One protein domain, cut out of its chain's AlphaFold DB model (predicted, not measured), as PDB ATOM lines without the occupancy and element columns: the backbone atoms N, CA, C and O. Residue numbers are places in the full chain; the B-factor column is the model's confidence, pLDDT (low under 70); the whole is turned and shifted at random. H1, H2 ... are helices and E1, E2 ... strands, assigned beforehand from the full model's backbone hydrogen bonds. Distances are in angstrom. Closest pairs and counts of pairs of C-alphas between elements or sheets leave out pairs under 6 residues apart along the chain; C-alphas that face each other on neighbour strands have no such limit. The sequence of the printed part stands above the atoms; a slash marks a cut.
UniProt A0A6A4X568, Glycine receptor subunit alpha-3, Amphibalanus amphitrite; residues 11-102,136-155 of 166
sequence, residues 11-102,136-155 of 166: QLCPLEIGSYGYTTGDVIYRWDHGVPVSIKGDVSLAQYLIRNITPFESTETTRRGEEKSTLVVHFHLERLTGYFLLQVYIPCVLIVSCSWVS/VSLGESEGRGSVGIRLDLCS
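What this domain is: This is residues 11 to 102 and 136 to 155 of the 166 residues of the protein "Glycine receptor subunit alpha-3" of Amphibalanus amphitrite (UniProt A0A6A4X568). Two small sheets lie partly face to face as a sandwich, and a single helix, H1, sticks out from the end of strand E5 as a long free arm over residues 84 to 102. One sheet is the long E4 and E5 hairpin with E1 beside it, order E1, E5, E4, antiparallel; the other is the E6 and E7 hairpin with the short E2 and E3 along E7, mixed. The printed part has 112 residues, with seven named strands and one named helix in the order E1 E2 E3 E4 E5 H1 E6 E7, and the class is mixed, helices and strands. The whole is extended, with a radius of gyration of the C-alphas of 21.9 A and spans of 77 by 36 by 18 A, the arm making much of the length.

How they stand to each other: E1, residues 11 to 18, is the antiparallel neighbour of E5, residues 67 to 79, with N 13 and O 75 2.9 A apart, within hydrogen-bond range. E4, residues 48 to 61, forms a hairpin with E5; N 56 and O 72 are 2.8 A apart. E4 bends by 78 degrees at residue 51. E2, residues 29 to 31, and E3, residues 37 to 40, lie on one side of E7, residues 146 to 154, and each is a parallel neighbour of E7: N 30 and O 147 are 3.0 A apart, N 40 and O 153 2.8 A, both within hydrogen-bond range. E6, residues 136 to 143, lies on the other side, in a hairpin with E7; N 139 and O 150 are 3.1 A apart. Both sheets are strongly twisted. In this sandwich, two sheets face to face, the parts that face each other are 9.8 A apart centre to centre, and the strands of the one sheet are at 22 degrees to those of the other. The closest C-alphas of E2 and E5, Tyr 29 and Ser 69, are 5.9 A apart. H1, residues 82 to 102, is on neither sheet and has 15 of 17 O i to N i+4 pairs within range.

Where its parts are: E1 begins at C-alpha 11, (162.975, 175.929, 193.563), and spans 22.6 A. E4 spans 33.2 A and E5 36.3 A. H1 spans 29.4 A to C-alpha 102 at (179.594, 144.356, 214.585), with a kink of 29 degrees near residue 89. E6 spans 22.0 A, and E7 25.1 A to C-alpha 154 at (175.624, 192.031, 188.361).

The domain as a whole: The C-alphas farthest apart, Ser 102 and Arg 144, are 78.4 A apart. Residues 103 to 135 are not printed, and C-alphas 102 and 136 are 56.6 A apart across the cut. Of the links printed whole, none is long. Mean pLDDT of the printed part is 80.4; residues 42, 136 to 148 and 153 to 155 are under 70.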
ATOM      1  N   GLN A  11     163.940 174.882 193.262       89.62
ATOM      2  CA  GLN A  11     162.975 175.929 193.563       89.62
ATOM      3  C   GLN A  11     162.747 176.810 192.342       89.62
ATOM      4  O   GLN A  11     163.655 177.072 191.556       89.62
ATOM      5  N   LEU A  12     161.504 177.260 192.205       90.94
ATOM      6  CA  LEU A  12     161.097 178.234 191.209       90.94
ATOM      7  C   LEU A  12     160.710 179.510 191.954       90.94
ATOM      8  O   LEU A  12     159.807 179.494 192.795       90.94
ATOM      9  N   CYS A  13     161.447 180.579 191.678       89.81
ATOM     10  CA  CYS A  13     161.296 181.877 192.323       89.81
ATOM     11  C   CYS A  13     160.829 182.898 191.278       89.81
ATOM     12  O   CYS A  13     161.644 183.303 190.446       89.81
ATOM     13  N   PRO A  14     159.541 183.287 191.273       90.69
ATOM     14  CA  PRO A  14     159.061 184.378 190.434       90.69
ATOM     15  C   PRO A  14     159.535 185.728 190.988       90.69
ATOM     16  O   PRO A  14     159.490 185.962 192.196       90.69
ATOM     17  N   LEU A  15     159.972 186.613 190.098       89.75
ATOM     18  CA  LEU A  15     160.187 188.033 190.347       89.75
ATOM     19  C   LEU A  15     159.204 188.809 189.481       89.75
ATOM     20  O   LEU A  15     159.297 188.752 188.259       89.75
ATOM     21  N   GLU A  16     158.294 189.531 190.120       90.00
ATOM     22  CA  GLU A  16     157.266 190.333 189.462       90.00
ATOM     23  C   GLU A  16     157.644 191.814 189.560       90.00
ATOM     24  O   GLU A  16     158.000 192.313 190.631       90.00
ATOM     25  N   ILE A  17     157.601 192.513 188.432       88.00
ATOM     26  CA  ILE A  17     157.950 193.924 188.290       88.00
ATOM     27  C   ILE A  17     156.770 194.605 187.610       88.00
ATOM     28  O   ILE A  17     156.417 194.269 186.487       88.00
ATOM     29  N   GLY A  18     156.166 195.581 188.273       87.81
ATOM     30  CA  GLY A  18     155.038 196.314 187.716       87.81
ATOM     31  C   GLY A  18     154.813 197.637 188.431       87.81
ATOM     32  O   GLY A  18     155.398 197.915 189.483       87.81
ATOM     33  N   SER A  19     153.948 198.464 187.856       84.12
ATOM     34  CA  SER A  19     153.556 199.749 188.425       84.12
ATOM     35  C   SER A  19     152.570 199.559 189.571       84.12
ATOM     36  O   SER A  19     151.562 198.861 189.459       84.12
ATOM     37  N   TYR A  20     152.790 200.274 190.675       83.69
ATOM     38  CA  TYR A  20     151.804 200.303 191.756       83.69
ATOM     39  C   TYR A  20     150.556 201.119 191.374       83.69
ATOM     40  O   TYR A  20     149.432 200.673 191.620       83.69
ATOM     41  N   GLY A  21     150.746 202.302 190.773       83.75
ATOM     42  CA  GLY A  21     149.686 203.300 190.556       83.75
ATOM     43  C   GLY A  21     149.196 203.486 189.118       83.75
ATOM     44  O   GLY A  21     148.143 204.082 188.940       83.75
ATOM     45  N   TYR A  22     149.922 202.980 188.119       86.19
ATOM     46  CA  TYR A  22     149.569 203.140 186.703       86.19
ATOM     47  C   TYR A  22     148.874 201.898 186.154       86.19
ATOM     48  O   TYR A  22     149.216 200.775 186.546       86.19
ATOM     49  N   THR A  23     147.909 202.119 185.263       88.75
ATOM     50  CA  THR A  23     147.151 201.069 184.564       88.75
ATOM     51  C   THR A  23     147.731 200.809 183.172       88.75
ATOM     52  O   THR A  23     148.580 201.566 182.698       88.75
ATOM     53  N   THR A  24     147.255 199.768 182.486       87.00
ATOM     54  CA  THR A  24     147.628 199.475 181.085       87.00
ATOM     55  C   THR A  24     147.292 200.605 180.108       87.00
ATOM     56  O   THR A  24     147.888 200.665 179.035       87.00
ATOM     57  N   GLY A  25     146.365 201.504 180.461       83.88
ATOM     58  CA  GLY A  25     146.052 202.694 179.664       83.88
ATOM     59  C   GLY A  25     147.140 203.770 179.713       83.88
ATOM     60  O   GLY A  25     147.261 204.550 178.771       83.88
ATOM     61  N   ASP A  26     147.945 203.783 180.777       86.56
ATOM     62  CA  ASP A  26     149.002 204.773 180.989       86.56
ATOM     63  C   ASP A  26     150.377 204.211 180.607       86.56
ATOM     64  O   ASP A  26     151.157 204.866 179.915       86.56
ATOM     65  N   VAL A  27     150.681 202.992 181.072       87.44
ATOM     66  CA  VAL A  27     152.000 202.365 180.940       87.44
ATOM     67  C   VAL A  27     151.854 200.887 180.591       87.44
ATOM     68  O   VAL A  27     151.174 200.123 181.275       87.44
ATOM     69  N   ILE A  28     152.563 200.474 179.540       88.31
ATOM     70  CA  ILE A  28     152.703 199.072 179.142       88.31
ATOM     71  C   ILE A  28     154.181 198.707 179.231       88.31
ATOM     72  O   ILE A  28     155.021 199.287 178.530       88.31
ATOM     73  N   TYR A  29     154.486 197.739 180.091       87.69
ATOM     74  CA  TYR A  29     155.824 197.188 180.220       87.69
ATOM     75  C   TYR A  29     156.031 196.088 179.191       87.69
ATOM     76  O   TYR A  29     155.169 195.230 178.998       87.69
ATOM     77  N   ARG A  30     157.194 196.113 178.546       88.75
ATOM     78  CA  ARG A  30     157.638 195.047 177.653       88.75
ATOM     79  C   ARG A  30     159.078 194.697 177.946       88.75
ATOM     80  O   ARG A  30     159.876 195.552 178.345       88.75
ATOM     81  N   TRP A  31     159.408 193.437 177.726       88.31
ATOM     82  CA  TRP A  31     160.801 193.032 177.718       88.31
ATOM     83  C   TRP A  31     161.517 193.633 176.508       88.31
ATOM     84  O   TRP A  31     160.952 193.722 175.418       88.31
ATOM     85  N   ASP A  32     162.773 194.037 176.697       86.12
ATOM     86  CA  ASP A  32     163.601 194.461 175.570       86.12
ATOM     87  C   ASP A  32     163.735 193.328 174.532       86.12
ATOM     88  O   ASP A  32     164.010 192.177 174.878       86.12
ATOM     89  N   HIS A  33     163.559 193.659 173.247       76.50
ATOM     90  CA  HIS A  33     163.556 192.690 172.142       76.50
ATOM     91  C   HIS A  33     164.915 192.005 171.927       76.50
ATOM     92  O   HIS A  33     164.981 190.981 171.246       76.50
ATOM     93  N   GLY A  34     165.998 192.574 172.466       80.00
ATOM     94  CA  GLY A  34     167.342 192.014 172.378       80.00
ATOM     95  C   GLY A  34     167.595 190.929 173.423       80.00
ATOM     96  O   GLY A  34     167.532 189.736 173.132       80.00
ATOM     97  N   VAL A  35     167.956 191.353 174.637       77.62
ATOM     98  CA  VAL A  35     168.275 190.446 175.748       77.62
ATOM     99  C   VAL A  35     167.460 190.877 176.971       77.62
ATOM    100  O   VAL A  35     167.863 191.822 177.651       77.62
ATOM    101  N   PRO A  36     166.339 190.196 177.277       78.62
ATOM    102  CA  PRO A  36     165.424 190.610 178.344       78.62
ATOM    103  C   PRO A  36     166.083 190.562 179.728       78.62
ATOM    104  O   PRO A  36     165.887 191.444 180.566       78.62
ATOM    105  N   VAL A  37     166.922 189.544 179.950       82.25
ATOM    106  CA  VAL A  37     167.678 189.349 181.185       82.25
ATOM    107  C   VAL A  37     169.137 189.090 180.842       82.25
ATOM    108  O   VAL A  37     169.465 188.148 180.124       82.25
ATOM    109  N   SER A  38     170.015 189.937 181.361       80.94
ATOM    110  CA  SER A  38     171.448 189.930 181.091       80.94
ATOM    111  C   SER A  38     172.195 189.759 182.411       80.94
ATOM    112  O   SER A  38     172.108 190.588 183.314       80.94
ATOM    113  N   ILE A  39     172.917 188.649 182.551       78.56
ATOM    114  CA  ILE A  39     173.747 188.390 183.729       78.56
ATOM    115  C   ILE A  39     175.146 188.929 183.426       78.56
ATOM    116  O   ILE A  39     175.851 188.412 182.560       78.56
ATOM    117  N   LYS A  40     175.533 190.007 184.106       71.69
ATOM    118  CA  LYS A  40     176.859 190.617 184.012       71.69
ATOM    119  C   LYS A  40     177.770 190.023 185.090       71.69
ATOM    120  O   LYS A  40     177.648 190.330 186.274       71.69
ATOM    121  N   GLY A  41     178.718 189.199 184.655       70.94
ATOM    122  CA  GLY A  41     179.662 188.501 185.532       70.94
ATOM    123  C   GLY A  41     179.126 187.165 186.051       70.94
ATOM    124  O   GLY A  41     178.063 186.708 185.640       70.94
ATOM    125  N   ASP A  42     179.887 186.532 186.944       68.12
ATOM    126  CA  ASP A  42     179.498 185.263 187.566       68.12
ATOM    127  C   ASP A  42     178.648 185.535 188.814       68.12
ATOM    128  O   ASP A  42     179.153 185.920 189.875       68.12
ATOM    129  N   VAL A  43     177.328 185.428 188.662       70.25
ATOM    130  CA  VAL A  43     176.374 185.550 189.770       70.25
ATOM    131  C   VAL A  43     176.188 184.164 190.381       70.25
ATOM    132  O   VAL A  43     175.234 183.445 190.084       70.25
ATOM    133  N   SER A  44     177.128 183.782 191.241       71.31
ATOM    134  CA  SER A  44     177.045 182.561 192.038       71.31
ATOM    135  C   SER A  44     176.366 182.857 193.378       71.31
ATOM    136  O   SER A  44     176.847 183.707 194.132       71.31
ATOM    137  N   LEU A  45     175.282 182.155 193.720       78.75
ATOM    138  CA  LEU A  45     174.765 182.184 195.091       78.75
ATOM    139  C   LEU A  45     175.509 181.144 195.940       78.75
ATOM    140  O   LEU A  45     175.818 180.053 195.471       78.75
ATOM    141  N   ALA A  46     175.729 181.445 197.222       74.75
ATOM    142  CA  ALA A  46     176.474 180.561 198.127       74.75
ATOM    143  C   ALA A  46     175.833 179.169 198.317       74.75
ATOM    144  O   ALA A  46     176.527 178.202 198.615       74.75
ATOM    145  N   GLN A  47     174.509 179.057 198.164       80.06
ATOM    146  CA  GLN A  47     173.747 177.825 198.432       80.06
ATOM    147  C   GLN A  47     172.956 177.299 197.225       80.06
ATOM    148  O   GLN A  47     172.416 176.191 197.288       80.06
ATOM    149  N   TYR A  48     172.862 178.077 196.144       84.81
ATOM    150  CA  TYR A  48     172.035 177.752 194.985       84.81
ATOM    151  C   TYR A  48     172.762 178.066 193.682       84.81
ATOM    152  O   TYR A  48     173.496 179.044 193.576       84.81
ATOM    153  N   LEU A  49     172.492 177.258 192.668       86.19
ATOM    154  CA  LEU A  49     172.904 177.496 191.298       86.19
ATOM    155  C   LEU A  49     171.694 177.961 190.485       86.19
ATOM    156  O   LEU A  49     170.625 177.351 190.549       86.19
ATOM    157  N   ILE A  50     171.863 179.026 189.703       87.12
ATOM    158  CA  ILE A  50     170.846 179.457 188.740       87.12
ATOM    159  C   ILE A  50     170.927 178.514 187.537       87.12
ATOM    160  O   ILE A  50     171.910 178.522 186.800       87.12
ATOM    161  N   ARG A  51     169.903 177.679 187.351       87.31
ATOM    162  CA  ARG A  51     169.831 176.711 186.247       87.31
ATOM    163  C   ARG A  51     169.294 177.327 184.971       87.31
ATOM    164  O   ARG A  51     169.856 177.089 183.914       87.31
ATOM    165  N   ASN A  52     168.185 178.055 185.084       87.25
ATOM    166  CA  ASN A  52     167.469 178.656 183.964       87.25
ATOM    167  C   ASN A  52     166.748 179.925 184.419       87.25
ATOM    168  O   ASN A  52     166.336 180.042 185.576       87.25
ATOM    169  N   ILE A  53     166.562 180.846 183.479       88.69
ATOM    170  CA  ILE A  53     165.798 182.077 183.665       88.69
ATOM    171  C   ILE A  53     164.774 182.149 182.541       88.69
ATOM    172  O   ILE A  53     165.147 182.087 181.370       88.69
ATOM    173  N   THR A  54     163.495 182.272 182.883       89.19
ATOM    174  CA  THR A  54     162.412 182.387 181.900       89.19
ATOM    175  C   THR A  54     161.636 183.690 182.117       89.19
ATOM    176  O   THR A  54     160.864 183.795 183.073       89.19
ATOM    177  N   PRO A  55     161.863 184.715 181.271       89.38
ATOM    178  CA  PRO A  55     161.082 185.946 181.288       89.38
ATOM    179  C   PRO A  55     159.754 185.747 180.552       89.38
ATOM    180  O   PRO A  55     159.702 185.089 179.512       89.38
ATOM    181  N   PHE A  56     158.684 186.328 181.078       87.94
ATOM    182  CA  PHE A  56     157.389 186.412 180.413       87.94
ATOM    183  C   PHE A  56     156.673 187.710 180.791       87.94
ATOM    184  O   PHE A  56     157.011 188.375 181.771       87.94
ATOM    185  N   GLU A  57     155.714 188.102 179.964       89.06
ATOM    186  CA  GLU A  57     154.876 189.281 180.177       89.06
ATOM    187  C   GLU A  57     153.527 188.804 180.717       89.06
ATOM    188  O   GLU A  57     152.969 187.822 180.213       89.06
ATOM    189  N   SER A  58     153.010 189.462 181.749       87.44
ATOM    190  CA  SER A  58     151.691 189.175 182.301       87.44
ATOM    191  C   SER A  58     150.860 190.450 182.412       87.44
ATOM    192  O   SER A  58     151.356 191.548 182.655       87.44
ATOM    193  N   THR A  59     149.554 190.298 182.228       87.69
ATOM    194  CA  THR A  59     148.589 191.356 182.520       87.69
ATOM    195  C   THR A  59     147.689 190.838 183.619       87.69
ATOM    196  O   THR A  59     147.032 189.809 183.454       87.69
ATOM    197  N   GLU A  60     147.679 191.532 184.749       85.75
ATOM    198  CA  GLU A  60     146.878 191.153 185.904       85.75
ATOM    199  C   GLU A  60     145.756 192.159 186.131       85.75
ATOM    200  O   GLU A  60     145.953 193.376 186.120       85.75
ATOM    201  N   THR A  61     144.553 191.643 186.372       86.06
ATOM    202  CA  THR A  61     143.405 192.468 186.736       86.06
ATOM    203  C   THR A  61     143.404 192.687 188.243       86.06
ATOM    204  O   THR A  61     143.341 191.746 189.038       86.06
ATOM    205  N   THR A  62     143.460 193.947 188.667       82.31
ATOM    206  CA  THR A  62     143.413 194.296 190.085       82.31
ATOM    207  C   THR A  62     142.003 194.119 190.650       82.31
ATOM    208  O   THR A  62     141.011 194.089 189.925       82.31
ATOM    209  N   ARG A  63     141.873 194.091 191.982       80.75
ATOM    210  CA  ARG A  63     140.569 193.946 192.667       80.75
ATOM    211  C   ARG A  63     139.544 195.039 192.326       80.75
ATOM    212  O   ARG A  63     138.362 194.852 192.584       80.75
ATOM    213  N   ARG A  64     139.992 196.177 191.785       83.00
ATOM    214  CA  ARG A  64     139.155 197.299 191.321       83.00
ATOM    215  C   ARG A  64     138.668 197.142 189.873       83.00
ATOM    216  O   ARG A  64     137.947 198.008 189.403       83.00
ATOM    217  N   GLY A  65     139.052 196.068 189.177       83.19
ATOM    218  CA  GLY A  65     138.716 195.840 187.768       83.19
ATOM    219  C   GLY A  65     139.653 196.529 186.770       83.19
ATOM    220  O   GLY A  65     139.430 196.437 185.571       83.19
ATOM    221  N   GLU A  66     140.699 197.202 187.248       87.06
ATOM    222  CA  GLU A  66     141.716 197.836 186.406       87.06
ATOM    223  C   GLU A  66     142.756 196.808 185.953       87.06
ATOM    224  O   GLU A  66     143.246 196.014 186.763       87.06
ATOM    225  N   GLU A  67     143.125 196.844 184.676       88.31
ATOM    226  CA  GLU A  67     144.208 196.030 184.126       88.31
ATOM    227  C   GLU A  67     145.562 196.693 184.401       88.31
ATOM    228  O   GLU A  67     145.748 197.896 184.186       88.31
ATOM    229  N   LYS A  68     146.524 195.902 184.877       88.19
ATOM    230  CA  LYS A  68     147.906 196.329 185.112       88.19
ATOM    231  C   LYS A  68     148.865 195.443 184.335       88.19
ATOM    232  O   LYS A  68     148.720 194.223 184.319       88.19
ATOM    233  N   SER A  69     149.834 196.080 183.685       88.75
ATOM    234  CA  SER A  69     150.933 195.393 183.013       88.75
ATOM    235  C   SER A  69     152.002 195.042 184.048       88.75
ATOM    236  O   SER A  69     152.433 195.910 184.809       88.75
ATOM    237  N   THR A  70     152.421 193.779 184.066       89.06
ATOM    238  CA  THR A  70     153.459 193.253 184.953       89.06
ATOM    239  C   THR A  70     154.454 192.440 184.121       89.06
ATOM    240  O   THR A  70     154.098 191.669 183.232       89.06
ATOM    241  N   LEU A  71     155.739 192.600 184.395       90.25
ATOM    242  CA  LEU A  71     156.791 191.740 183.873       90.25
ATOM    243  C   LEU A  71     157.159 190.714 184.925       90.25
ATOM    244  O   LEU A  71     157.383 191.064 186.083       90.25
ATOM    245  N   VAL A  72     157.271 189.455 184.522       90.31
ATOM    246  CA  VAL A  72     157.615 188.384 185.449       90.31
ATOM    247  C   VAL A  72     158.813 187.609 184.933       90.31
ATOM    248  O   VAL A  72     158.921 187.276 183.754       90.31
ATOM    249  N   VAL A  73     159.739 187.309 185.835       91.12
ATOM    250  CA  VAL A  73     160.902 186.467 185.561       91.12
ATOM    251  C   VAL A  73     160.883 185.286 186.510       91.12
ATOM    252  O   VAL A  73     160.909 185.461 187.725       91.12
ATOM    253  N   HIS A  74     160.881 184.072 185.972       92.12
ATOM    254  CA  HIS A  74     161.069 182.872 186.776       92.12
ATOM    255  C   HIS A  74     162.548 182.504 186.847       92.12
ATOM    256  O   HIS A  74     163.178 182.176 185.839       92.12
ATOM    257  N   PHE A  75     163.085 182.495 188.063       90.44
ATOM    258  CA  PHE A  75     164.406 181.959 188.362       90.44
ATOM    259  C   PHE A  75     164.280 180.497 188.787       90.44
ATOM    260  O   PHE A  75     163.680 180.189 189.820       90.44
ATOM    261  N   HIS A  76     164.863 179.591 188.003       91.06
ATOM    262  CA  HIS A  76     165.038 178.196 188.396       91.06
ATOM    263  C   HIS A  76     166.335 178.061 189.191       91.06
ATOM    264  O   HIS A  76     167.429 178.149 188.630       91.06
ATOM    265  N   LEU A  77     166.198 177.838 190.494       89.62
ATOM    266  CA  LEU A  77     167.302 177.679 191.432       89.62
ATOM    267  C   LEU A  77     167.439 176.204 191.824       89.62
ATOM    268  O   LEU A  77     166.475 175.571 192.253       89.62
ATOM    269  N   GLU A  78     168.642 175.655 191.707       88.75
ATOM    270  CA  GLU A  78     168.979 174.295 192.141       88.75
ATOM    271  C   GLU A  78     169.876 174.365 193.381       88.75
ATOM    272  O   GLU A  78     170.846 175.123 193.397       88.75
ATOM    273  N   ARG A  79     169.552 173.628 194.451       86.69
ATOM    274  CA  ARG A  79     170.354 173.664 195.682       86.69
ATOM    275  C   ARG A  79     171.684 172.930 195.497       86.69
ATOM    276  O   ARG A  79     171.718 171.797 195.029       86.69
ATOM    277  N   LEU A  80     172.774 173.536 195.968       85.44
ATOM    278  CA  LEU A  80     174.070 172.867 196.097       85.44
ATOM    279  C   LEU A  80     174.084 171.993 197.363       85.44
ATOM    280  O   LEU A  80     174.325 172.466 198.472       85.44
ATOM    281  N   THR A  81     173.819 170.696 197.208       82.81
ATOM    282  CA  THR A  81     173.658 169.751 198.334       82.81
ATOM    283  C   THR A  81     174.974 169.145 198.843       82.81
ATOM    284  O   THR A  81     174.969 168.365 199.795       82.81
ATOM    285  N   GLY A  82     176.118 169.500 198.245       82.25
ATOM    286  CA  GLY A  82     177.415 168.863 198.519       82.25
ATOM    287  C   GLY A  82     177.788 168.827 200.005       82.25
ATOM    288  O   GLY A  82     178.143 167.773 200.525       82.25
ATOM    289  N   TYR A  83     177.610 169.941 200.716       84.19
ATOM    290  CA  TYR A  83     177.906 170.021 202.150       84.19
ATOM    291  C   TYR A  83     177.029 169.083 202.999       84.19
ATOM    292  O   TYR A  83     177.538 168.354 203.848       84.19
ATOM    293  N   PHE A  84     175.719 169.038 202.729       85.62
ATOM    294  CA  PHE A  84     174.786 168.160 203.446       85.62
ATOM    295  C   PHE A  84     175.096 166.675 203.221       85.62
ATOM    296  O   PHE A  84     175.003 165.878 204.154       85.62
ATOM    297  N   LEU A  85     175.496 166.296 202.003       85.75
ATOM    298  CA  LEU A  85     175.902 164.922 201.701       85.75
ATOM    299  C   LEU A  85     177.164 164.531 202.480       85.75
ATOM    300  O   LEU A  85     177.195 163.475 203.110       85.75
ATOM    301  N   LEU A  86     178.183 165.388 202.487       88.19
ATOM    302  CA  LEU A  86     179.449 165.076 203.147       88.19
ATOM    303  C   LEU A  86     179.330 165.064 204.676       88.19
ATOM    304  O   LEU A  86     179.875 164.170 205.316       88.19
ATOM    305  N   GLN A  87     178.611 166.022 205.268       87.06
ATOM    306  CA  GLN A  87     178.572 166.164 206.726       87.06
ATOM    307  C   GLN A  87     177.485 165.324 207.401       87.06
ATOM    308  O   GLN A  87     177.652 164.959 208.558       87.06
ATOM    309  N   VAL A  88     176.372 165.015 206.727       89.50
ATOM    310  CA  VAL A  88     175.253 164.284 207.352       89.50
ATOM    311  C   VAL A  88     175.143 162.868 206.802       89.50
ATOM    312  O   VAL A  88     175.095 161.912 207.573       89.50
ATOM    313  N   TYR A  89     175.153 162.691 205.478       91.38
ATOM    314  CA  TYR A  89     174.941 161.362 204.895       91.38
ATOM    315  C   TYR A  89     176.125 160.420 205.134       91.38
ATOM    316  O   TYR A  89     175.901 159.269 205.505       91.38
ATOM    317  N   ILE A  90     177.368 160.887 204.977       93.25
ATOM    318  CA  ILE A  90     178.555 160.051 205.217       93.25
ATOM    319  C   ILE A  90     178.601 159.503 206.654       93.25
ATOM    320  O   ILE A  90     178.677 158.280 206.787       93.25
ATOM    321  N   PRO A  91     178.521 160.310 207.735       93.31
ATOM    322  CA  PRO A  91     178.578 159.752 209.085       93.31
ATOM    323  C   PRO A  91     177.405 158.818 209.387       93.31
ATOM    324  O   PRO A  91     177.609 157.792 210.030       93.31
ATOM    325  N   CYS A  92     176.202 159.095 208.872       93.38
ATOM    326  CA  CYS A  92     175.072 158.175 209.014       93.38
ATOM    327  C   CYS A  92     175.343 156.817 208.346       93.38
ATOM    328  O   CYS A  92     175.101 155.776 208.958       93.38
ATOM    329  N   VAL A  93     175.886 156.805 207.124       94.44
ATOM    330  CA  VAL A  93     176.250 155.565 206.418       94.44
ATOM    331  C   VAL A  93     177.356 154.816 207.161       94.44
ATOM    332  O   VAL A  93     177.262 153.598 207.323       94.44
ATOM    333  N   LEU A  94     178.365 155.526 207.678       93.19
ATOM    334  CA  LEU A  94     179.428 154.923 208.480       93.19
ATOM    335  C   LEU A  94     178.868 154.263 209.747       93.19
ATOM    336  O   LEU A  94     179.184 153.103 210.001       93.19
ATOM    337  N   ILE A  95     177.974 154.926 210.486       92.50
ATOM    338  CA  ILE A  95     177.329 154.355 211.684       92.50
ATOM    339  C   ILE A  95     176.539 153.083 211.340       92.50
ATOM    340  O   ILE A  95     176.683 152.065 212.023       92.50
ATOM    341  N   VAL A  96     175.742 153.106 210.267       94.69
ATOM    342  CA  VAL A  96     174.977 151.930 209.814       94.69
ATOM    343  C   VAL A  96     175.915 150.788 209.411       94.69
ATOM    344  O   VAL A  96     175.688 149.639 209.794       94.69
ATOM    345  N   SER A  97     177.003 151.093 208.702       92.25
ATOM    346  CA  SER A  97     177.996 150.094 208.294       92.25
ATOM    347  C   SER A  97     178.725 149.472 209.492       92.25
ATOM    348  O   SER A  97     178.833 148.250 209.571       92.25
ATOM    349  N   CYS A  98     179.133 150.273 210.482       86.50
ATOM    350  CA  CYS A  98     179.764 149.804 211.718       86.50
ATOM    351  C   CYS A  98     178.829 148.905 212.539       86.50
ATOM    352  O   CYS A  98     179.273 147.910 213.120       86.50
ATOM    353  N   SER A  99     177.532 149.224 212.563       87.19
ATOM    354  CA  SER A  99     176.508 148.378 213.186       87.19
ATOM    355  C   SER A  99     176.413 147.011 212.499       87.19
ATOM    356  O   SER A  99     176.438 145.978 213.167       87.19
ATOM    357  N   TRP A 100     176.416 146.982 211.162       88.81
ATOM    358  CA  TRP A 100     176.399 145.731 210.396       88.81
ATOM    359  C   TRP A 100     177.666 144.902 210.636       88.81
ATOM    360  O   TRP A 100     177.590 143.703 210.899       88.81
ATOM    361  N   VAL A 101     178.846 145.523 210.592       81.12
ATOM    362  CA  VAL A 101     180.131 144.828 210.792       81.12
ATOM    363  C   VAL A 101     180.247 144.244 212.204       81.12
ATOM    364  O   VAL A 101     180.822 143.171 212.378       81.12
ATOM    365  N   SER A 102     179.628 144.873 213.207       76.38
ATOM    366  CA  SER A 102     179.594 144.356 214.585       76.38
ATOM    367  C   SER A 102     178.858 143.015 214.713       76.38
ATOM    368  O   SER A 102     179.115 142.270 215.653       76.38
ATOM    369  N   VAL A 136     169.666 194.593 192.045       46.91
ATOM    370  CA  VAL A 136     169.018 194.564 190.726       46.91
ATOM    371  C   VAL A 136     169.070 195.978 190.158       46.91
ATOM    372  O   VAL A 136     168.625 196.918 190.816       46.91
ATOM    373  N   SER A 137     169.647 196.142 188.969       41.91
ATOM    374  CA  SER A 137     169.616 197.418 188.248       41.91
ATOM    375  C   SER A 137     168.683 197.272 187.051       41.91
ATOM    376  O   SER A 137     168.879 196.391 186.213       41.91
ATOM    377  N   LEU A 138     167.646 198.106 187.011       49.84
ATOM    378  CA  LEU A 138     166.705 198.202 185.898       49.84
ATOM    379  C   LEU A 138     167.231 199.255 184.924       49.84
ATOM    380  O   LEU A 138     167.461 200.398 185.315       49.84
ATOM    381  N   GLY A 139     167.469 198.853 183.677       45.88
ATOM    382  CA  GLY A 139     167.708 199.788 182.583       45.88
ATOM    383  C   GLY A 139     166.377 200.129 181.925       45.88
ATOM    384  O   GLY A 139     165.703 199.223 181.436       45.88
ATOM    385  N   GLU A 140     166.011 201.408 181.929       46.03
ATOM    386  CA  GLU A 140     164.797 201.917 181.292       46.03
ATOM    387  C   GLU A 140     165.165 202.513 179.925       46.03
ATOM    388  O   GLU A 140     166.043 203.374 179.832       46.03
ATOM    389  N   SER A 141     164.546 202.022 178.850       41.84
ATOM    390  CA  SER A 141     164.643 202.635 177.522       41.84
ATOM    391  C   SER A 141     163.296 203.268 177.187       41.84
ATOM    392  O   SER A 141     162.300 202.568 176.994       41.84
ATOM    393  N   GLU A 142     163.256 204.601 177.183       40.44
ATOM    394  CA  GLU A 142     162.028 205.371 176.998       40.44
ATOM    395  C   GLU A 142     161.752 205.610 175.504       40.44
ATOM    396  O   GLU A 142     162.455 206.356 174.821       40.44
ATOM    397  N   GLY A 143     160.704 204.962 174.992       37.56
ATOM    398  CA  GLY A 143     160.088 205.243 173.698       37.56
ATOM    399  C   GLY A 143     158.596 205.499 173.899       37.56
ATOM    400  O   GLY A 143     157.939 204.766 174.633       37.56
ATOM    401  N   ARG A 144     158.052 206.556 173.276       40.84
ATOM    402  CA  ARG A 144     156.648 207.006 173.413       40.84
ATOM    403  C   ARG A 144     155.656 205.831 173.511       40.84
ATOM    404  O   ARG A 144     155.387 205.168 172.514       40.84
ATOM    405  N   GLY A 145     155.093 205.630 174.706       53.72
ATOM    406  CA  GLY A 145     153.986 204.705 174.978       53.72
ATOM    407  C   GLY A 145     154.354 203.252 175.316       53.72
ATOM    408  O   GLY A 145     153.445 202.463 175.553       53.72
ATOM    409  N   SER A 146     155.636 202.870 175.356       56.03
ATOM    410  CA  SER A 146     156.061 201.516 175.753       56.03
ATOM    411  C   SER A 146     157.409 201.580 176.474       56.03
ATOM    412  O   SER A 146     158.383 202.071 175.908       56.03
ATOM    413  N   VAL A 147     157.472 201.073 177.708       66.12
ATOM    414  CA  VAL A 147     158.719 201.040 178.490       66.12
ATOM    415  C   VAL A 147     159.388 199.687 178.285       66.12
ATOM    416  O   VAL A 147     158.855 198.656 178.703       66.12
ATOM    417  N   GLY A 148     160.541 199.694 177.612       67.88
ATOM    418  CA  GLY A 148     161.394 198.519 177.468       67.88
ATOM    419  C   GLY A 148     162.250 198.347 178.717       67.88
ATOM    420  O   GLY A 148     163.061 199.223 179.030       67.88
ATOM    421  N   ILE A 149     162.067 197.233 179.429       73.31
ATOM    422  CA  ILE A 149     162.853 196.909 180.623       73.31
ATOM    423  C   ILE A 149     163.897 195.855 180.273       73.31
ATOM    424  O   ILE A 149     163.583 194.783 179.747       73.31
ATOM    425  N   ARG A 150     165.148 196.147 180.637       73.00
ATOM    426  CA  ARG A 150     166.234 195.167 180.678       73.00
ATOM    427  C   ARG A 150     166.656 194.931 182.120       73.00
ATOM    428  O   ARG A 150     166.984 195.877 182.842       73.00
ATOM    429  N   LEU A 151     166.681 193.663 182.525       74.81
ATOM    430  CA  LEU A 151     167.139 193.263 183.853       74.81
ATOM    431  C   LEU A 151     168.628 192.899 183.802       74.81
ATOM    432  O   LEU A 151     168.995 191.900 183.180       74.81
ATOM    433  N   ASP A 152     169.480 193.689 184.460       71.00
ATOM    434  CA  ASP A 152     170.906 193.382 184.598       71.00
ATOM    435  C   ASP A 152     171.208 192.822 186.005       71.00
ATOM    436  O   ASP A 152     171.082 193.519 187.016       71.00
ATOM    437  N   LEU A 153     171.634 191.554 186.068       67.19
ATOM    438  CA  LEU A 153     172.112 190.888 187.288       67.19
ATOM    439  C   LEU A 153     173.635 191.006 187.348       67.19
ATOM    440  O   LEU A 153     174.313 190.378 186.543       67.19
ATOM    441  N   CYS A 154     174.180 191.804 188.267       56.53
ATOM    442  CA  CYS A 154     175.624 192.031 188.361       56.53
ATOM    443  C   CYS A 154     176.228 191.397 189.624       56.53
ATOM    444  O   CYS A 154     175.669 191.534 190.713       56.53
ATOM    445  N   SER A 155     177.388 190.748 189.484       48.69
ATOM    446  CA  SER A 155     178.197 190.262 190.611       48.69
ATOM    447  C   SER A 155     179.063 191.398 191.163       48.69
ATOM    448  O   SER A 155     179.847 192.008 190.432       48.69
TER     449      SER A 155